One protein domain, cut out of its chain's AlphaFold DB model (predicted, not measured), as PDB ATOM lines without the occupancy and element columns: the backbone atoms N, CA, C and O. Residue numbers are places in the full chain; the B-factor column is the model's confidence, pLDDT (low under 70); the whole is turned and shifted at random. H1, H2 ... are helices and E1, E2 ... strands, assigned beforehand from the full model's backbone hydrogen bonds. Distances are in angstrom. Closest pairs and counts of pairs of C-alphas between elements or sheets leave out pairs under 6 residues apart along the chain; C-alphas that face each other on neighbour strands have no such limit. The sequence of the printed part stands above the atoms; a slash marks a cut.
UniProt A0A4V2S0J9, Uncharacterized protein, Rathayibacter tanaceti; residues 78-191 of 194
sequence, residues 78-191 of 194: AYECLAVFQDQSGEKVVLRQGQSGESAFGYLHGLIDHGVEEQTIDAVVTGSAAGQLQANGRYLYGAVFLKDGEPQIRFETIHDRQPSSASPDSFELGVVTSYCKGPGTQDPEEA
ATOM      1  N   ALA A  78     113.432 111.675 141.652       57.69
ATOM      2  CA  ALA A  78     111.992 111.380 141.540       57.69
ATOM      3  C   ALA A  78     111.641 109.920 141.159       57.69
ATOM      4  O   ALA A  78     110.464 109.555 141.213       57.69
ATOM      5  N   TYR A  79     112.644 109.103 140.803       63.97
ATOM      6  CA  TYR A  79     112.503 107.696 140.438       63.97
ATOM      7  C   TYR A  79     113.588 106.817 141.064       63.97
ATOM      8  O   TYR A  79     114.771 107.162 141.083       63.97
ATOM      9  N   GLU A  80     113.165 105.633 141.481       70.75
ATOM     10  CA  GLU A  80     113.975 104.484 141.849       70.75
ATOM     11  C   GLU A  80     113.982 103.494 140.682       70.75
ATOM     12  O   GLU A  80     112.927 103.065 140.217       70.75
ATOM     13  N   CYS A  81     115.162 103.122 140.188       74.62
ATOM     14  CA  CYS A  81     115.260 102.026 139.229       74.62
ATOM     15  C   CYS A  81     115.245 100.701 139.988       74.62
ATOM     16  O   CYS A  81     116.161 100.421 140.758       74.62
ATOM     17  N   LEU A  82     114.227  99.886 139.737       75.56
ATOM     18  CA  LEU A  82     114.055  98.582 140.369       75.56
ATOM     19  C   LEU A  82     114.898  97.524 139.651       75.56
ATOM     20  O   LEU A  82     115.666  96.804 140.284       75.56
ATOM     21  N   ALA A  83     114.818  97.500 138.319       77.69
ATOM     22  CA  ALA A  83     115.525  96.539 137.481       77.69
ATOM     23  C   ALA A  83     115.810  97.108 136.087       77.69
ATOM     24  O   ALA A  83     115.146  98.038 135.624       77.69
ATOM     25  N   VAL A  84     116.798  96.532 135.405       82.19
ATOM     26  CA  VAL A  84     117.088  96.810 133.996       82.19
ATOM     27  C   VAL A  84     117.237  95.482 133.274       82.19
ATOM     28  O   VAL A  84     118.082  94.663 133.632       82.19
ATOM     29  N   PHE A  85     116.434  95.299 132.236       84.94
ATOM     30  CA  PHE A  85     116.486  94.151 131.343       84.94
ATOM     31  C   PHE A  85     117.088  94.575 130.004       84.94
ATOM     32  O   PHE A  85     117.147  95.764 129.680       84.94
ATOM     33  N   GLN A  86     117.529  93.612 129.200       86.00
ATOM     34  CA  GLN A  86     118.006  93.880 127.847       86.00
ATOM     35  C   GLN A  86     117.464  92.827 126.885       86.00
ATOM     36  O   GLN A  86     117.630  91.633 127.127       86.00
ATOM     37  N   ASP A  87     116.827  93.266 125.800       86.69
ATOM     38  CA  ASP A  87     116.357  92.351 124.756       86.69
ATOM     39  C   ASP A  87     117.498  91.921 123.813       86.69
ATOM     40  O   ASP A  87     118.622  92.431 123.874       86.69
ATOM     41  N   GLN A  88     117.240  90.968 122.910       83.81
ATOM     42  CA  GLN A  88     118.290  90.443 122.027       83.81
ATOM     43  C   GLN A  88     118.798  91.446 120.975       83.81
ATOM     44  O   GLN A  88     119.835  91.192 120.346       83.81
ATOM     45  N   SER A  89     118.116  92.582 120.790       85.25
ATOM     46  CA  SER A  89     118.581  93.690 119.949       85.25
ATOM     47  C   SER A  89     119.593  94.587 120.670       85.25
ATOM     48  O   SER A  89     120.305  95.355 120.022       85.25
ATOM     49  N   GLY A  90     119.710  94.444 121.994       84.38
ATOM     50  CA  GLY A  90     120.548  95.274 122.849       84.38
ATOM     51  C   GLY A  90     119.809  96.469 123.454       84.38
ATOM     52  O   GLY A  90     120.439  97.256 124.163       84.38
ATOM     53  N   GLU A  91     118.502  96.605 123.217       87.94
ATOM     54  CA  GLU A  91     117.680  97.646 123.835       87.94
ATOM     55  C   GLU A  91     117.567  97.409 125.340       87.94
ATOM     56  O   GLU A  91     117.283  96.291 125.776       87.94
ATOM     57  N   LYS A  92     117.748  98.471 126.128       87.31
ATOM     58  CA  LYS A  92     117.529  98.439 127.574       87.31
ATOM     59  C   LYS A  92     116.052  98.652 127.876       87.31
ATOM     60  O   LYS A  92     115.435  99.546 127.316       87.31
ATOM     61  N   VAL A  93     115.500  97.873 128.795       85.00
ATOM     62  CA  VAL A  93     114.131  98.042 129.289       85.00
ATOM     63  C   VAL A  93     114.201  98.258 130.789       85.00
ATOM     64  O   VAL A  93     114.592  97.368 131.541       85.00
ATOM     65  N   VAL A  94     113.860  99.467 131.217       82.00
ATOM     66  CA  VAL A  94     114.039  99.918 132.598       82.00
ATOM     67  C   VAL A  94     112.730  99.749 133.365       82.00
ATOM     68  O   VAL A  94     111.701 100.271 132.947       82.00
ATOM     69  N   LEU A  95     112.754  99.058 134.501       80.50
ATOM     70  CA  LEU A  95     111.651  99.034 135.461       80.50
ATOM     71  C   LEU A  95     111.947 100.057 136.560       80.50
ATOM     72  O   LEU A  95     112.970  99.948 137.239       80.50
ATOM     73  N   ARG A  96     111.078 101.058 136.741       76.56
ATOM     74  CA  ARG A  96     111.339 102.162 137.674       76.56
ATOM     75  C   ARG A  96     110.089 102.613 138.426       76.56
ATOM     76  O   ARG A  96     109.044 102.881 137.850       76.56
ATOM     77  N   GLN A  97     110.200 102.799 139.727       72.81
ATOM     78  CA  GLN A  97     109.122 103.325 140.552       72.81
ATOM     79  C   GLN A  97     109.362 104.806 140.838       72.81
ATOM     80  O   GLN A  97     110.462 105.195 141.197       72.81
ATOM     81  N   GLY A  98     108.352 105.658 140.676       67.38
ATOM     82  CA  GLY A  98     108.525 107.096 140.892       67.38
ATOM     83  C   GLY A  98     107.442 107.946 140.247       67.38
ATOM     84  O   GLY A  98     106.464 107.406 139.730       67.38
ATOM     85  N   GLN A  99     107.624 109.266 140.290       62.62
ATOM     86  CA  GLN A  99     106.662 110.249 139.793       62.62
ATOM     87  C   GLN A  99     107.198 111.048 138.585       62.62
ATOM     88  O   GLN A  99     108.200 111.744 138.706       62.62
ATOM     89  N   SER A 100     106.453 111.034 137.473       54.19
ATOM     90  CA  SER A 100     106.638 111.814 136.239       54.19
ATOM     91  C   SER A 100     105.610 112.931 136.063       54.19
ATOM     92  O   SER A 100     104.524 112.739 135.518       54.19
ATOM     93  N   GLY A 101     105.985 114.157 136.421       53.97
ATOM     94  CA  GLY A 101     105.140 115.338 136.222       53.97
ATOM     95  C   GLY A 101     103.919 115.398 137.153       53.97
ATOM     96  O   GLY A 101     103.838 114.696 138.161       53.97
ATOM     97  N   GLU A 102     102.974 116.290 136.839       51.22
ATOM     98  CA  GLU A 102     101.835 116.634 137.716       51.22
ATOM     99  C   GLU A 102     100.606 115.714 137.564       51.22
ATOM    100  O   GLU A 102      99.653 115.821 138.332       51.22
ATOM    101  N   SER A 103     100.592 114.820 136.571       45.25
ATOM    102  CA  SER A 103      99.433 113.967 136.267       45.25
ATOM    103  C   SER A 103      99.559 112.560 136.863       45.25
ATOM    104  O   SER A 103     100.661 112.085 137.114       45.25
ATOM    105  N   ALA A 104      98.433 111.859 137.040       39.50
ATOM    106  CA  ALA A 104      98.394 110.496 137.584       39.50
ATOM    107  C   ALA A 104      99.141 109.452 136.727       39.50
ATOM    108  O   ALA A 104      99.649 108.487 137.278       39.50
ATOM    109  N   PHE A 105      99.294 109.677 135.414       43.25
ATOM    110  CA  PHE A 105     100.174 108.864 134.549       43.25
ATOM    111  C   PHE A 105     101.661 109.061 134.855       43.25
ATOM    112  O   PHE A 105     102.508 108.311 134.380       43.25
ATOM    113  N   GLY A 106     101.962 110.076 135.661       44.22
ATOM    114  CA  GLY A 106     103.250 110.283 136.268       44.22
ATOM    115  C   GLY A 106     103.571 109.300 137.373       44.22
ATOM    116  O   GLY A 106     104.730 108.974 137.580       44.22
ATOM    117  N   TYR A 107     102.570 108.820 138.096       48.00
ATOM    118  CA  TYR A 107     102.798 107.894 139.186       48.00
ATOM    119  C   TYR A 107     102.993 106.485 138.620       48.00
ATOM    120  O   TYR A 107     102.057 105.905 138.085       48.00
ATOM    121  N   LEU A 108     104.195 105.936 138.818       52.03
ATOM    122  CA  LEU A 108     104.562 104.520 138.676       52.03
ATOM    123  C   LEU A 108     104.812 104.040 137.237       52.03
ATOM    124  O   LEU A 108     103.935 103.500 136.573       52.03
ATOM    125  N   HIS A 109     106.068 104.119 136.790       56.66
ATOM    126  CA  HIS A 109     106.547 103.427 135.583       56.66
ATOM    127  C   HIS A 109     106.860 101.950 135.888       56.66
ATOM    128  O   HIS A 109     107.993 101.463 135.881       56.66
ATOM    129  N   GLY A 110     105.781 101.256 136.218       52.44
ATOM    130  CA  GLY A 110     105.765  99.897 136.717       52.44
ATOM    131  C   GLY A 110     104.505  99.693 137.537       52.44
ATOM    132  O   GLY A 110     104.590  99.318 138.704       52.44
ATOM    133  N   LEU A 111     103.327  99.974 136.964       53.75
ATOM    134  CA  LEU A 111     102.125  99.280 137.422       53.75
ATOM    135  C   LEU A 111     102.353  97.804 137.095       53.75
ATOM    136  O   LEU A 111     102.070  97.342 135.990       53.75
ATOM    137  N   ILE A 112     102.986  97.125 138.048       58.25
ATOM    138  CA  ILE A 112     102.934  95.685 138.223       58.25
ATOM    139  C   ILE A 112     101.488  95.418 138.619       58.25
ATOM    140  O   ILE A 112     101.134  95.432 139.799       58.25
ATOM    141  N   ASP A 113     100.628  95.341 137.613       57.38
ATOM    142  CA  ASP A 113      99.208  95.171 137.840       57.38
ATOM    143  C   ASP A 113      98.882  93.682 137.943       57.38
ATOM    144  O   ASP A 113      99.588  92.836 137.388       57.38
ATOM    145  N   HIS A 114      97.826  93.359 138.684       61.56
ATOM    146  CA  HIS A 114      97.241  92.015 138.709       61.56
ATOM    147  C   HIS A 114      98.243  90.862 138.970       61.56
ATOM    148  O   HIS A 114      98.102  89.759 138.446       61.56
ATOM    149  N   GLY A 115      99.253  91.092 139.818       66.94
ATOM    150  CA  GLY A 115     100.179  90.042 140.259       66.94
ATOM    151  C   GLY A 115     101.252  89.657 139.239       66.94
ATOM    152  O   GLY A 115     101.756  88.539 139.288       66.94
ATOM    153  N   VAL A 116     101.619  90.544 138.312       78.00
ATOM    154  CA  VAL A 116     102.844  90.356 137.519       78.00
ATOM    155  C   VAL A 116     104.060  90.251 138.451       78.00
ATOM    156  O   VAL A 116     104.181  90.992 139.418       78.00
ATOM    157  N   GLU A 117     104.989  89.350 138.163       77.94
ATOM    158  CA  GLU A 117     106.287  89.303 138.839       77.94
ATOM    159  C   GLU A 117     107.372  89.952 137.969       77.94
ATOM    160  O   GLU A 117     107.326  89.884 136.737       77.94
ATOM    161  N   GLU A 118     108.376  90.566 138.604       78.44
ATOM    162  CA  GLU A 118     109.548  91.131 137.913       78.44
ATOM    163  C   GLU A 118     110.223  90.076 137.022       78.44
ATOM    164  O   GLU A 118     110.625  90.358 135.896       78.44
ATOM    165  N   GLN A 119     110.263  88.834 137.501       77.56
ATOM    166  CA  GLN A 119     110.809  87.670 136.818       77.56
ATOM    167  C   GLN A 119     110.073  87.362 135.504       77.56
ATOM    168  O   GLN A 119     110.699  86.921 134.538       77.56
ATOM    169  N   THR A 120     108.761  87.612 135.435       78.88
ATOM    170  CA  THR A 120     107.979  87.443 134.200       78.88
ATOM    171  C   THR A 120     108.370  88.505 133.180       78.88
ATOM    172  O   THR A 120     108.574  88.187 132.006       78.88
ATOM    173  N   ILE A 121     108.540  89.754 133.624       83.12
ATOM    174  CA  ILE A 121     109.022  90.847 132.769       83.12
ATOM    175  C   ILE A 121     110.425  90.513 132.241       83.12
ATOM    176  O   ILE A 121     110.643  90.585 131.031       83.12
ATOM    177  N   ASP A 122     111.341  90.083 133.114       83.31
ATOM    178  CA  ASP A 122     112.706  89.682 132.750       83.31
ATOM    179  C   ASP A 122     112.708  88.587 131.676       83.31
ATOM    180  O   ASP A 122     113.281  88.759 130.596       83.31
ATOM    181  N   ALA A 123     112.002  87.480 131.929       79.06
ATOM    182  CA  ALA A 123     111.959  86.334 131.027       79.06
ATOM    183  C   ALA A 123     111.420  86.705 129.635       79.06
ATOM    184  O   ALA A 123     111.964  86.271 128.614       79.06
ATOM    185  N   VAL A 124     110.366  87.525 129.579       85.19
ATOM    186  CA  VAL A 124     109.764  87.943 128.309       85.19
ATOM    187  C   VAL A 124     110.654  88.941 127.575       85.19
ATOM    188  O   VAL A 124     110.864  88.789 126.368       85.19
ATOM    189  N   VAL A 125     111.215  89.936 128.264       86.88
ATOM    190  CA  VAL A 125     112.077  90.943 127.631       86.88
ATOM    191  C   VAL A 125     113.377  90.318 127.127       86.88
ATOM    192  O   VAL A 125     113.697  90.457 125.947       86.88
ATOM    193  N   THR A 126     114.106  89.592 127.976       83.69
ATOM    194  CA  THR A 126     115.414  89.013 127.614       83.69
ATOM    195  C   THR A 126     115.309  87.908 126.566       83.69
ATOM    196  O   THR A 126     116.229  87.704 125.767       83.69
ATOM    197  N   GLY A 127     114.174  87.205 126.520       79.12
ATOM    198  CA  GLY A 127     113.882  86.221 125.484       79.12
ATOM    199  C   GLY A 127     113.494  86.833 124.132       79.12
ATOM    200  O   GLY A 127     113.646  86.180 123.093       79.12
ATOM    201  N   SER A 128     112.995  88.072 124.120       83.06
ATOM    202  CA  SER A 128     112.466  88.713 122.914       83.06
ATOM    203  C   SER A 128     113.571  89.156 121.954       83.06
ATOM    204  O   SER A 128     114.626  89.641 122.362       83.06
ATOM    205  N   ALA A 129     113.307  89.041 120.649       83.25
ATOM    206  CA  ALA A 129     114.189  89.546 119.594       83.25
ATOM    207  C   ALA A 129     114.408  91.058 119.727       83.25
ATOM    208  O   ALA A 129     115.532  91.545 119.653       83.25
ATOM    209  N   ALA A 130     113.292  91.769 119.881       86.75
ATOM    210  CA  ALA A 130     113.169  93.198 120.094       86.75
ATOM    211  C   ALA A 130     111.734  93.495 120.564       86.75
ATOM    212  O   ALA A 130     110.822  92.700 120.319       86.75
ATOM    213  N   GLY A 131     111.507  94.662 121.164       87.62
ATOM    214  CA  GLY A 131     110.148  95.169 121.369       87.62
ATOM    215  C   GLY A 131     109.438  95.477 120.040       87.62
ATOM    216  O   GLY A 131     110.035  96.039 119.119       87.62
ATOM    217  N   GLN A 132     108.149  95.154 119.940       90.50
ATOM    218  CA  GLN A 132     107.332  95.446 118.759       90.50
ATOM    219  C   GLN A 132     106.798  96.882 118.809       90.50
ATOM    220  O   GLN A 132     106.001  97.210 119.691       90.50
ATOM    221  N   LEU A 133     107.182  97.726 117.848       89.69
ATOM    222  CA  LEU A 133     106.666  99.094 117.739       89.69
ATOM    223  C   LEU A 133     105.148  99.093 117.492       89.69
ATOM    224  O   LEU A 133     104.663  98.505 116.526       89.69
ATOM    225  N   GLN A 134     104.413  99.784 118.354       86.19
ATOM    226  CA  GLN A 134     102.965  99.949 118.296       86.19
ATOM    227  C   GLN A 134     102.587 101.286 117.641       86.19
ATOM    228  O   GLN A 134     103.388 102.218 117.564       86.19
ATOM    229  N   ALA A 135     101.328 101.418 117.214       84.75
ATOM    230  CA  ALA A 135     100.826 102.629 116.550       84.75
ATOM    231  C   ALA A 135     100.927 103.907 117.412       84.75
ATOM    232  O   ALA A 135     100.968 105.009 116.873       84.75
ATOM    233  N   ASN A 136     100.985 103.768 118.739       79.50
ATOM    234  CA  ASN A 136     101.146 104.876 119.684       79.50
ATOM    235  C   ASN A 136     102.618 105.248 119.960       79.50
ATOM    236  O   ASN A 136     102.877 106.049 120.853       79.50
ATOM    237  N   GLY A 137     103.578 104.662 119.232       84.12
ATOM    238  CA  GLY A 137     105.009 104.933 119.395       84.12
ATOM    239  C   GLY A 137     105.687 104.170 120.537       84.12
ATOM    240  O   GLY A 137     106.897 104.310 120.709       84.12
ATOM    241  N   ARG A 138     104.938 103.356 121.293       87.19
ATOM    242  CA  ARG A 138     105.467 102.504 122.366       87.19
ATOM    243  C   ARG A 138     105.876 101.137 121.839       87.19
ATOM    244  O   ARG A 138     105.491 100.737 120.743       87.19
ATOM    245  N   TYR A 139     106.629 100.406 122.643       90.31
ATOM    246  CA  TYR A 139     107.130  99.083 122.304       90.31
ATOM    247  C   TYR A 139     106.454  98.032 123.174       90.31
ATOM    248  O   TYR A 139     106.389  98.176 124.391       90.31
ATOM    249  N   LEU A 140     105.944  96.980 122.543       91.25
ATOM    250  CA  LEU A 140     105.307  95.853 123.211       91.25
ATOM    251  C   LEU A 140     106.276  94.670 123.286       91.25
ATOM    252  O   LEU A 140     106.810  94.234 122.264       91.25
ATOM    253  N   TYR A 141     106.438  94.127 124.486       90.50
ATOM    254  CA  TYR A 141     107.000  92.804 124.738       90.50
ATOM    255  C   TYR A 141     105.855  91.896 125.173       90.50
ATOM    256  O   TYR A 141     105.068  92.282 126.035       90.50
ATOM    257  N   GLY A 142     105.724  90.723 124.560       89.44
ATOM    258  CA  GLY A 142     104.566  89.865 124.782       89.44
ATOM    259  C   GLY A 142     104.913  88.389 124.776       89.44
ATOM    260  O   GLY A 142     105.856  87.956 124.104       89.44
ATOM    261  N   ALA A 143     104.139  87.627 125.537       87.62
ATOM    262  CA  ALA A 143     104.204  86.177 125.560       87.62
ATOM    263  C   ALA A 143     102.819  85.580 125.801       87.62
ATOM    264  O   ALA A 143     101.983  86.175 126.476       87.62
ATOM    265  N   VAL A 144     102.589  84.378 125.290       86.69
ATOM    266  CA  VAL A 144     101.371  83.601 125.512       86.69
ATOM    267  C   VAL A 144     101.704  82.398 126.378       86.69
ATOM    268  O   VAL A 144     102.605  81.624 126.058       86.69
ATOM    269  N   PHE A 145     100.973  82.228 127.470       84.75
ATOM    270  CA  PHE A 145     101.009  81.029 128.285       84.75
ATOM    271  C   PHE A 145     100.092  79.969 127.673       84.75
ATOM    272  O   PHE A 145      98.881  80.176 127.532       84.75
ATOM    273  N   LEU A 146     100.683  78.834 127.310       83.75
ATOM    274  CA  LEU A 146      99.981  77.667 126.796       83.75
ATOM    275  C   LEU A 146      99.822  76.617 127.895       83.75
ATOM    276  O   LEU A 146     100.810  76.234 128.530       83.75
ATOM    277  N   LYS A 147      98.609  76.083 128.038       84.81
ATOM    278  CA  LYS A 147      98.294  74.914 128.867       84.81
ATOM    279  C   LYS A 147      97.674  73.843 127.987       84.81
ATOM    280  O   LYS A 147      96.743  74.126 127.242       84.81
ATOM    281  N   ASP A 148      98.239  72.638 128.014       86.50
ATOM    282  CA  ASP A 148      97.822  71.525 127.147       86.50
ATOM    283  C   ASP A 148      97.796  71.876 125.640       86.50
ATOM    284  O   ASP A 148      97.037  71.307 124.861       86.50
ATOM    285  N   GLY A 149      98.659  72.811 125.216       82.88
ATOM    286  CA  GLY A 149      98.752  73.295 123.832       82.88
ATOM    287  C   GLY A 149      97.797  74.439 123.479       82.88
ATOM    288  O   GLY A 149      97.922  74.996 122.390       82.88
ATOM    289  N   GLU A 150      96.908  74.831 124.391       84.25
ATOM    290  CA  GLU A 150      95.913  75.883 124.177       84.25
ATOM    291  C   GLU A 150      96.321  77.193 124.869       84.25
ATOM    292  O   GLU A 150      96.792  77.161 126.013       84.25
ATOM    293  N   PRO A 151      96.127  78.362 124.228       84.31
ATOM    294  CA  PRO A 151      96.383  79.653 124.852       84.31
ATOM    295  C   PRO A 151      95.421  79.873 126.013       84.31
ATOM    296  O   PRO A 151      94.214  79.698 125.865       84.31
ATOM    297  N   GLN A 152      95.965  80.249 127.167       84.81
ATOM    298  CA  GLN A 152      95.176  80.564 128.359       84.81
ATOM    299  C   GLN A 152      95.325  82.022 128.758       84.81
ATOM    300  O   GLN A 152      94.342  82.661 129.095       84.81
ATOM    301  N   ILE A 153      96.550  82.542 128.722       85.88
ATOM    302  CA  ILE A 153      96.860  83.891 129.183       85.88
ATOM    303  C   ILE A 153      97.831  84.535 128.208       85.88
ATOM    304  O   ILE A 153      98.763  83.886 127.729       85.88
ATOM    305  N   ARG A 154      97.654  85.828 127.950       87.00
ATOM    306  CA  ARG A 154      98.654  86.657 127.283       87.00
ATOM    307  C   ARG A 154      99.255  87.638 128.272       87.00
ATOM    308  O   ARG A 154      98.532  88.396 128.905       87.00
ATOM    309  N   PHE A 155     100.573  87.653 128.359       88.06
ATOM    310  CA  PHE A 155     101.334  88.670 129.062       88.06
ATOM    311  C   PHE A 155     101.734  89.787 128.100       88.06
ATOM    312  O   PHE A 155     102.198  89.521 126.988       88.06
ATOM    313  N   GLU A 156     101.608  91.032 128.551       89.00
ATOM    314  CA  GLU A 156     102.036  92.220 127.822       89.00
ATOM    315  C   GLU A 156     102.838  93.140 128.747       89.00
ATOM    316  O   GLU A 156     102.426  93.446 129.862       89.00
ATOM    317  N   THR A 157     103.982  93.615 128.262       88.62
ATOM    318  CA  THR A 157     104.764  94.699 128.859       88.62
ATOM    319  C   THR A 157     104.912  95.817 127.846       88.62
ATOM    320  O   THR A 157     105.412  95.612 126.737       88.62
ATOM    321  N   ILE A 158     104.487  97.014 128.240       88.44
ATOM    322  CA  ILE A 158     104.560  98.214 127.414       88.44
ATOM    323  C   ILE A 158     105.748  99.051 127.865       88.44
ATOM    324  O   ILE A 158     105.792  99.513 129.000       88.44
ATOM    325  N   HIS A 159     106.686  99.283 126.956       87.94
ATOM    326  CA  HIS A 159     107.890 100.076 127.161       87.94
ATOM    327  C   HIS A 159     107.790 101.387 126.374       87.94
ATOM    328  O   HIS A 159     107.502 101.381 125.173       87.94
ATOM    329  N   ASP A 160     108.040 102.512 127.040       86.19
ATOM    330  CA  ASP A 160     108.216 103.810 126.389       86.19
ATOM    331  C   ASP A 160     109.706 104.161 126.339       86.19
ATOM    332  O   ASP A 160     110.396 104.022 127.344       86.19
ATOM    333  N   ARG A 161     110.208 104.602 125.180       86.06
ATOM    334  CA  ARG A 161     111.646 104.890 124.977       86.06
ATOM    335  C   ARG A 161     111.966 106.379 124.944       86.06
ATOM    336  O   ARG A 161     113.126 106.762 125.054       86.06
ATOM    337  N   GLN A 162     110.957 107.222 124.733       79.19
ATOM    338  CA  GLN A 162     111.140 108.659 124.558       79.19
ATOM    339  C   GLN A 162     109.964 109.455 125.130       79.19
ATOM    340  O   GLN A 162     108.832 108.970 125.099       79.19
ATOM    341  N   PRO A 163     110.195 110.693 125.596       75.31
ATOM    342  CA  PRO A 163     109.132 111.530 126.137       75.31
ATOM    343  C   PRO A 163     108.004 111.770 125.129       75.31
ATOM    344  O   PRO A 163     108.228 111.909 123.924       75.31
ATOM    345  N   SER A 164     106.776 111.869 125.631       71.31
ATOM    346  CA  SER A 164     105.579 112.168 124.843       71.31
ATOM    347  C   SER A 164     104.638 113.096 125.608       71.31
ATOM    348  O   SER A 164     104.824 113.352 126.793       71.31
ATOM    349  N   SER A 165     103.567 113.573 124.969       71.00
ATOM    350  CA  SER A 165     102.532 114.331 125.688       71.00
ATOM    351  C   SER A 165     101.848 113.513 126.794       71.00
ATOM    352  O   SER A 165     101.299 114.098 127.722       71.00
ATOM    353  N   ALA A 166     101.865 112.178 126.696       62.12
ATOM    354  CA  ALA A 166     101.306 111.270 127.698       62.12
ATOM    355  C   ALA A 166     102.317 110.881 128.793       62.12
ATOM    356  O   ALA A 166     101.911 110.467 129.875       62.12
ATOM    357  N   SER A 167     103.618 111.006 128.520       65.75
ATOM    358  CA  SER A 167     104.708 110.781 129.472       65.75
ATOM    359  C   SER A 167     105.800 111.834 129.224       65.75
ATOM    360  O   SER A 167     106.768 111.563 128.509       65.75
ATOM    361  N   PRO A 168     105.623 113.076 129.718       67.19
ATOM    362  CA  PRO A 168     106.487 114.214 129.380       67.19
ATOM    363  C   PRO A 168     107.808 114.228 130.169       67.19
ATOM    364  O   PRO A 168     108.383 115.291 130.394       67.19
ATOM    365  N   ASP A 169     108.260 113.068 130.639       68.25
ATOM    366  CA  ASP A 169     109.401 112.948 131.536       68.25
ATOM    367  C   ASP A 169     110.712 113.435 130.898       68.25
ATOM    368  O   ASP A 169     110.937 113.251 129.706       68.25
ATOM    369  N   SER A 170     111.611 114.019 131.690       67.81
ATOM    370  CA  SER A 170     112.953 114.410 131.237       67.81
ATOM    371  C   SER A 170     114.021 113.335 131.465       67.81
ATOM    372  O   SER A 170     115.158 113.520 131.032       67.81
ATOM    373  N   PHE A 171     113.693 112.255 132.176       69.50
ATOM    374  CA  PHE A 171     114.612 111.146 132.456       69.50
ATOM    375  C   PHE A 171     114.448 109.993 131.454       69.50
ATOM    376  O   PHE A 171     113.469 109.928 130.710       69.50
ATOM    377  N   GLU A 172     115.419 109.073 131.440       72.44
ATOM    378  CA  GLU A 172     115.339 107.832 130.657       72.44
ATOM    379  C   GLU A 172     114.064 107.062 131.032       72.44
ATOM    380  O   GLU A 172     113.835 106.769 132.209       72.44
ATOM    381  N   LEU A 173     113.215 106.796 130.033       78.50
ATOM    382  CA  LEU A 173     111.931 106.124 130.209       78.50
ATOM    383  C   LEU A 173     112.095 104.607 130.400       78.50
ATOM    384  O   LEU A 173     113.201 104.083 130.504       78.50
ATOM    385  N   GLY A 174     110.974 103.903 130.525       83.31
ATOM    386  CA  GLY A 174     110.966 102.492 130.873       83.31
ATOM    387  C   GLY A 174     109.591 101.855 130.730       83.31
ATOM    388  O   GLY A 174     108.724 102.351 130.002       83.31
ATOM    389  N   VAL A 175     109.400 100.738 131.424       84.50
ATOM    390  CA  VAL A 175     108.120 100.035 131.508       84.50
ATOM    391  C   VAL A 175     107.046 101.005 131.998       84.50
ATOM    392  O   VAL A 175     107.195 101.664 133.018       84.50
ATOM    393  N   VAL A 176     105.959 101.114 131.246       80.25
ATOM    394  CA  VAL A 176     104.779 101.909 131.600       80.25
ATOM    395  C   VAL A 176     103.814 101.053 132.407       80.25
ATOM    396  O   VAL A 176     103.278 101.485 133.421       80.25
ATOM    397  N   THR A 177     103.583  99.830 131.940       81.50
ATOM    398  CA  THR A 177     102.658  98.875 132.544       81.50
ATOM    399  C   THR A 177     103.014  97.468 132.091       81.50
ATOM    400  O   THR A 177     103.524  97.278 130.977       81.50
ATOM    401  N   SER A 178     102.716  96.506 132.954       85.75
ATOM    402  CA  SER A 178     102.788  95.085 132.660       85.75
ATOM    403  C   SER A 178     101.546  94.416 133.229       85.75
ATOM    404  O   SER A 178     101.176  94.692 134.369       85.75
ATOM    405  N   TYR A 179     100.906  93.544 132.454       86.06
ATOM    406  CA  TYR A 179      99.687  92.850 132.875       86.06
ATOM    407  C   TYR A 179      99.485  91.550 132.095       86.06
ATOM    408  O   TYR A 179     100.085  91.331 131.037       86.06
ATOM    409  N   CYS A 180      98.591  90.706 132.609       85.88
ATOM    410  CA  CYS A 180      98.059  89.556 131.897       85.88
ATOM    411  C   CYS A 180      96.618  89.809 131.446       85.88
ATOM    412  O   CYS A 180      95.856  90.513 132.103       85.88
ATOM    413  N   LYS A 181      96.252  89.232 130.308       86.12
ATOM    414  CA  LYS A 181      94.889  89.174 129.773       86.12
ATOM    415  C   LYS A 181      94.501  87.718 129.567       86.12
ATOM    416  O   LYS A 181      95.385  86.873 129.396       86.12
ATOM    417  N   GLY A 182      93.198  87.459 129.522       81.94
ATOM    418  CA  GLY A 182      92.659  86.182 129.059       81.94
ATOM    419  C   GLY A 182      93.161  85.774 127.656       81.94
ATOM    420  O   GLY A 182      93.932  86.491 127.007       81.94
ATOM    421  N   PRO A 183      92.744  84.604 127.157       71.44
ATOM    422  CA  PRO A 183      93.304  83.993 125.948       71.44
ATOM    423  C   PRO A 183      93.046  84.786 124.650       71.44
ATOM    424  O   PRO A 183      93.696  84.537 123.631       71.44
ATOM    425  N   GLY A 184      92.119  85.743 124.662       66.25
ATOM    426  CA  GLY A 184      91.804  86.659 123.573       66.25
ATOM    427  C   GLY A 184      92.400  88.060 123.744       66.25
ATOM    428  O   GLY A 184      92.516  88.611 124.832       66.25
ATOM    429  N   THR A 185      92.693  88.728 122.624       57.94
ATOM    430  CA  THR A 185      93.257  90.097 122.603       57.94
ATOM    431  C   THR A 185      92.326  91.184 123.160       57.94
ATOM    432  O   THR A 185      92.737  92.336 123.285       57.94
ATOM    433  N   GLN A 186      91.058  90.846 123.407       67.12
ATOM    434  CA  GLN A 186      90.005  91.735 123.919       67.12
ATOM    435  C   GLN A 186      89.503  91.287 125.300       67.12
ATOM    436  O   GLN A 186      88.559  91.880 125.821       67.12
ATOM    437  N   ASP A 187      90.091  90.230 125.863       72.50
ATOM    438  CA  ASP A 187      89.641  89.656 127.125       72.50
ATOM    439  C   ASP A 187      90.046  90.553 128.303       72.50
ATOM    440  O   ASP A 187      90.998  91.336 128.185       72.50
ATOM    441  N   PRO A 188      89.302  90.489 129.425       72.81
ATOM    442  CA  PRO A 188      89.622  91.278 130.605       72.81
ATOM    443  C   PRO A 188      91.032  90.977 131.120       72.81
ATOM    444  O   PRO A 188      91.608  89.918 130.861       72.81
ATOM    445  N   GLU A 189      91.576  91.940 131.862       74.00
ATOM    446  CA  GLU A 189      92.808  91.747 132.620       74.00
ATOM    447  C   GLU A 189      92.604  90.627 133.649       74.00
ATOM    448  O   GLU A 189      91.583  90.572 134.342       74.00
ATOM    449  N   GLU A 190      93.569  89.716 133.715       74.38
ATOM    450  CA  GLU A 190      93.560  88.550 134.596       74.38
ATOM    451  C   GLU A 190      94.855  88.483 135.406       74.38
ATOM    452  O   GLU A 190      95.868  89.096 135.059       74.38
ATOM    453  N   ALA A 191      94.830  87.716 136.497       78.81
ATOM    454  CA  ALA A 191      96.034  87.471 137.274       78.81
ATOM    455  C   ALA A 191      97.044  86.656 136.458       78.81
ATOM    456  O   ALA A 191      96.685  85.659 135.827       78.81
TER     457      ALA A 191
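What this domain is: This is residues 78 to 191 of the 194 residues of an uncharacterized protein of Rathayibacter tanaceti (UniProt A0A4V2S0J9). Two three-stranded sheets, E1-E2-E3 and E4-E5-E6, meet where E6 comes close to E2 and E3, and the single helix H1 packs on one face of each. The hairpin of E4 and E5 reaches to one end of the longest axis; the link from E2 to E3 lies at the other. The printed part has 114 residues, with named elements in the order E1, E2, E3, H1, E4, E5, E6; both sheets are antiparallel meanders, each strand the neighbour of the one before. The class is mostly strand, with under half of the residues in named elements; the whole is compact, radius of gyration of the C-alphas 14.0 A, spanning 45 by 30 by 27 A.

How they stand to each other: Start with E4, residues 139 to 147, and E5, residues 150 to 159, a hairpin with N 141 and O 157 at 2.9 A. E6, residues 175 to 181, is the antiparallel neighbour of E5, and the two form a hairpin, with N 156 and O 179 at 2.9 A, within hydrogen-bond range. H1, residues 118 to 127, is on this sheet in two layers, at a height of 8.9 A, and every O i to N i+4 pair in it is within hydrogen-bond range. In the other sheet, E1, residues 79 to 86, pairs with E2, residues 92 to 99, N 82 and O 95 at 2.8 A; E3, residues 107 to 109, has N 108 and O 98 at 2.9 A. H1 is on it too, 8.8 A high, along E1. The closest C-alphas of E3 and E6, His 109 and Val 176, are 4.6 A apart.

Where its parts are: Find C-alpha 79, where E1 begins, at (112.503, 107.696, 140.438), and C-alpha 181, where E6 ends, at (94.889, 89.174, 129.773). E4 is 26.6 A long, E5 27.2 A.

The domain as a whole: The farthest C-alphas, Glu 102 and Asp 148, are 46.5 A apart. The printed part has no cut; the links H1 to E4 and E5 to E6 are long. Look for pLDDT under 70 at residues 78 to 79, 98 to 115, 166 to 171 and 184 to 186.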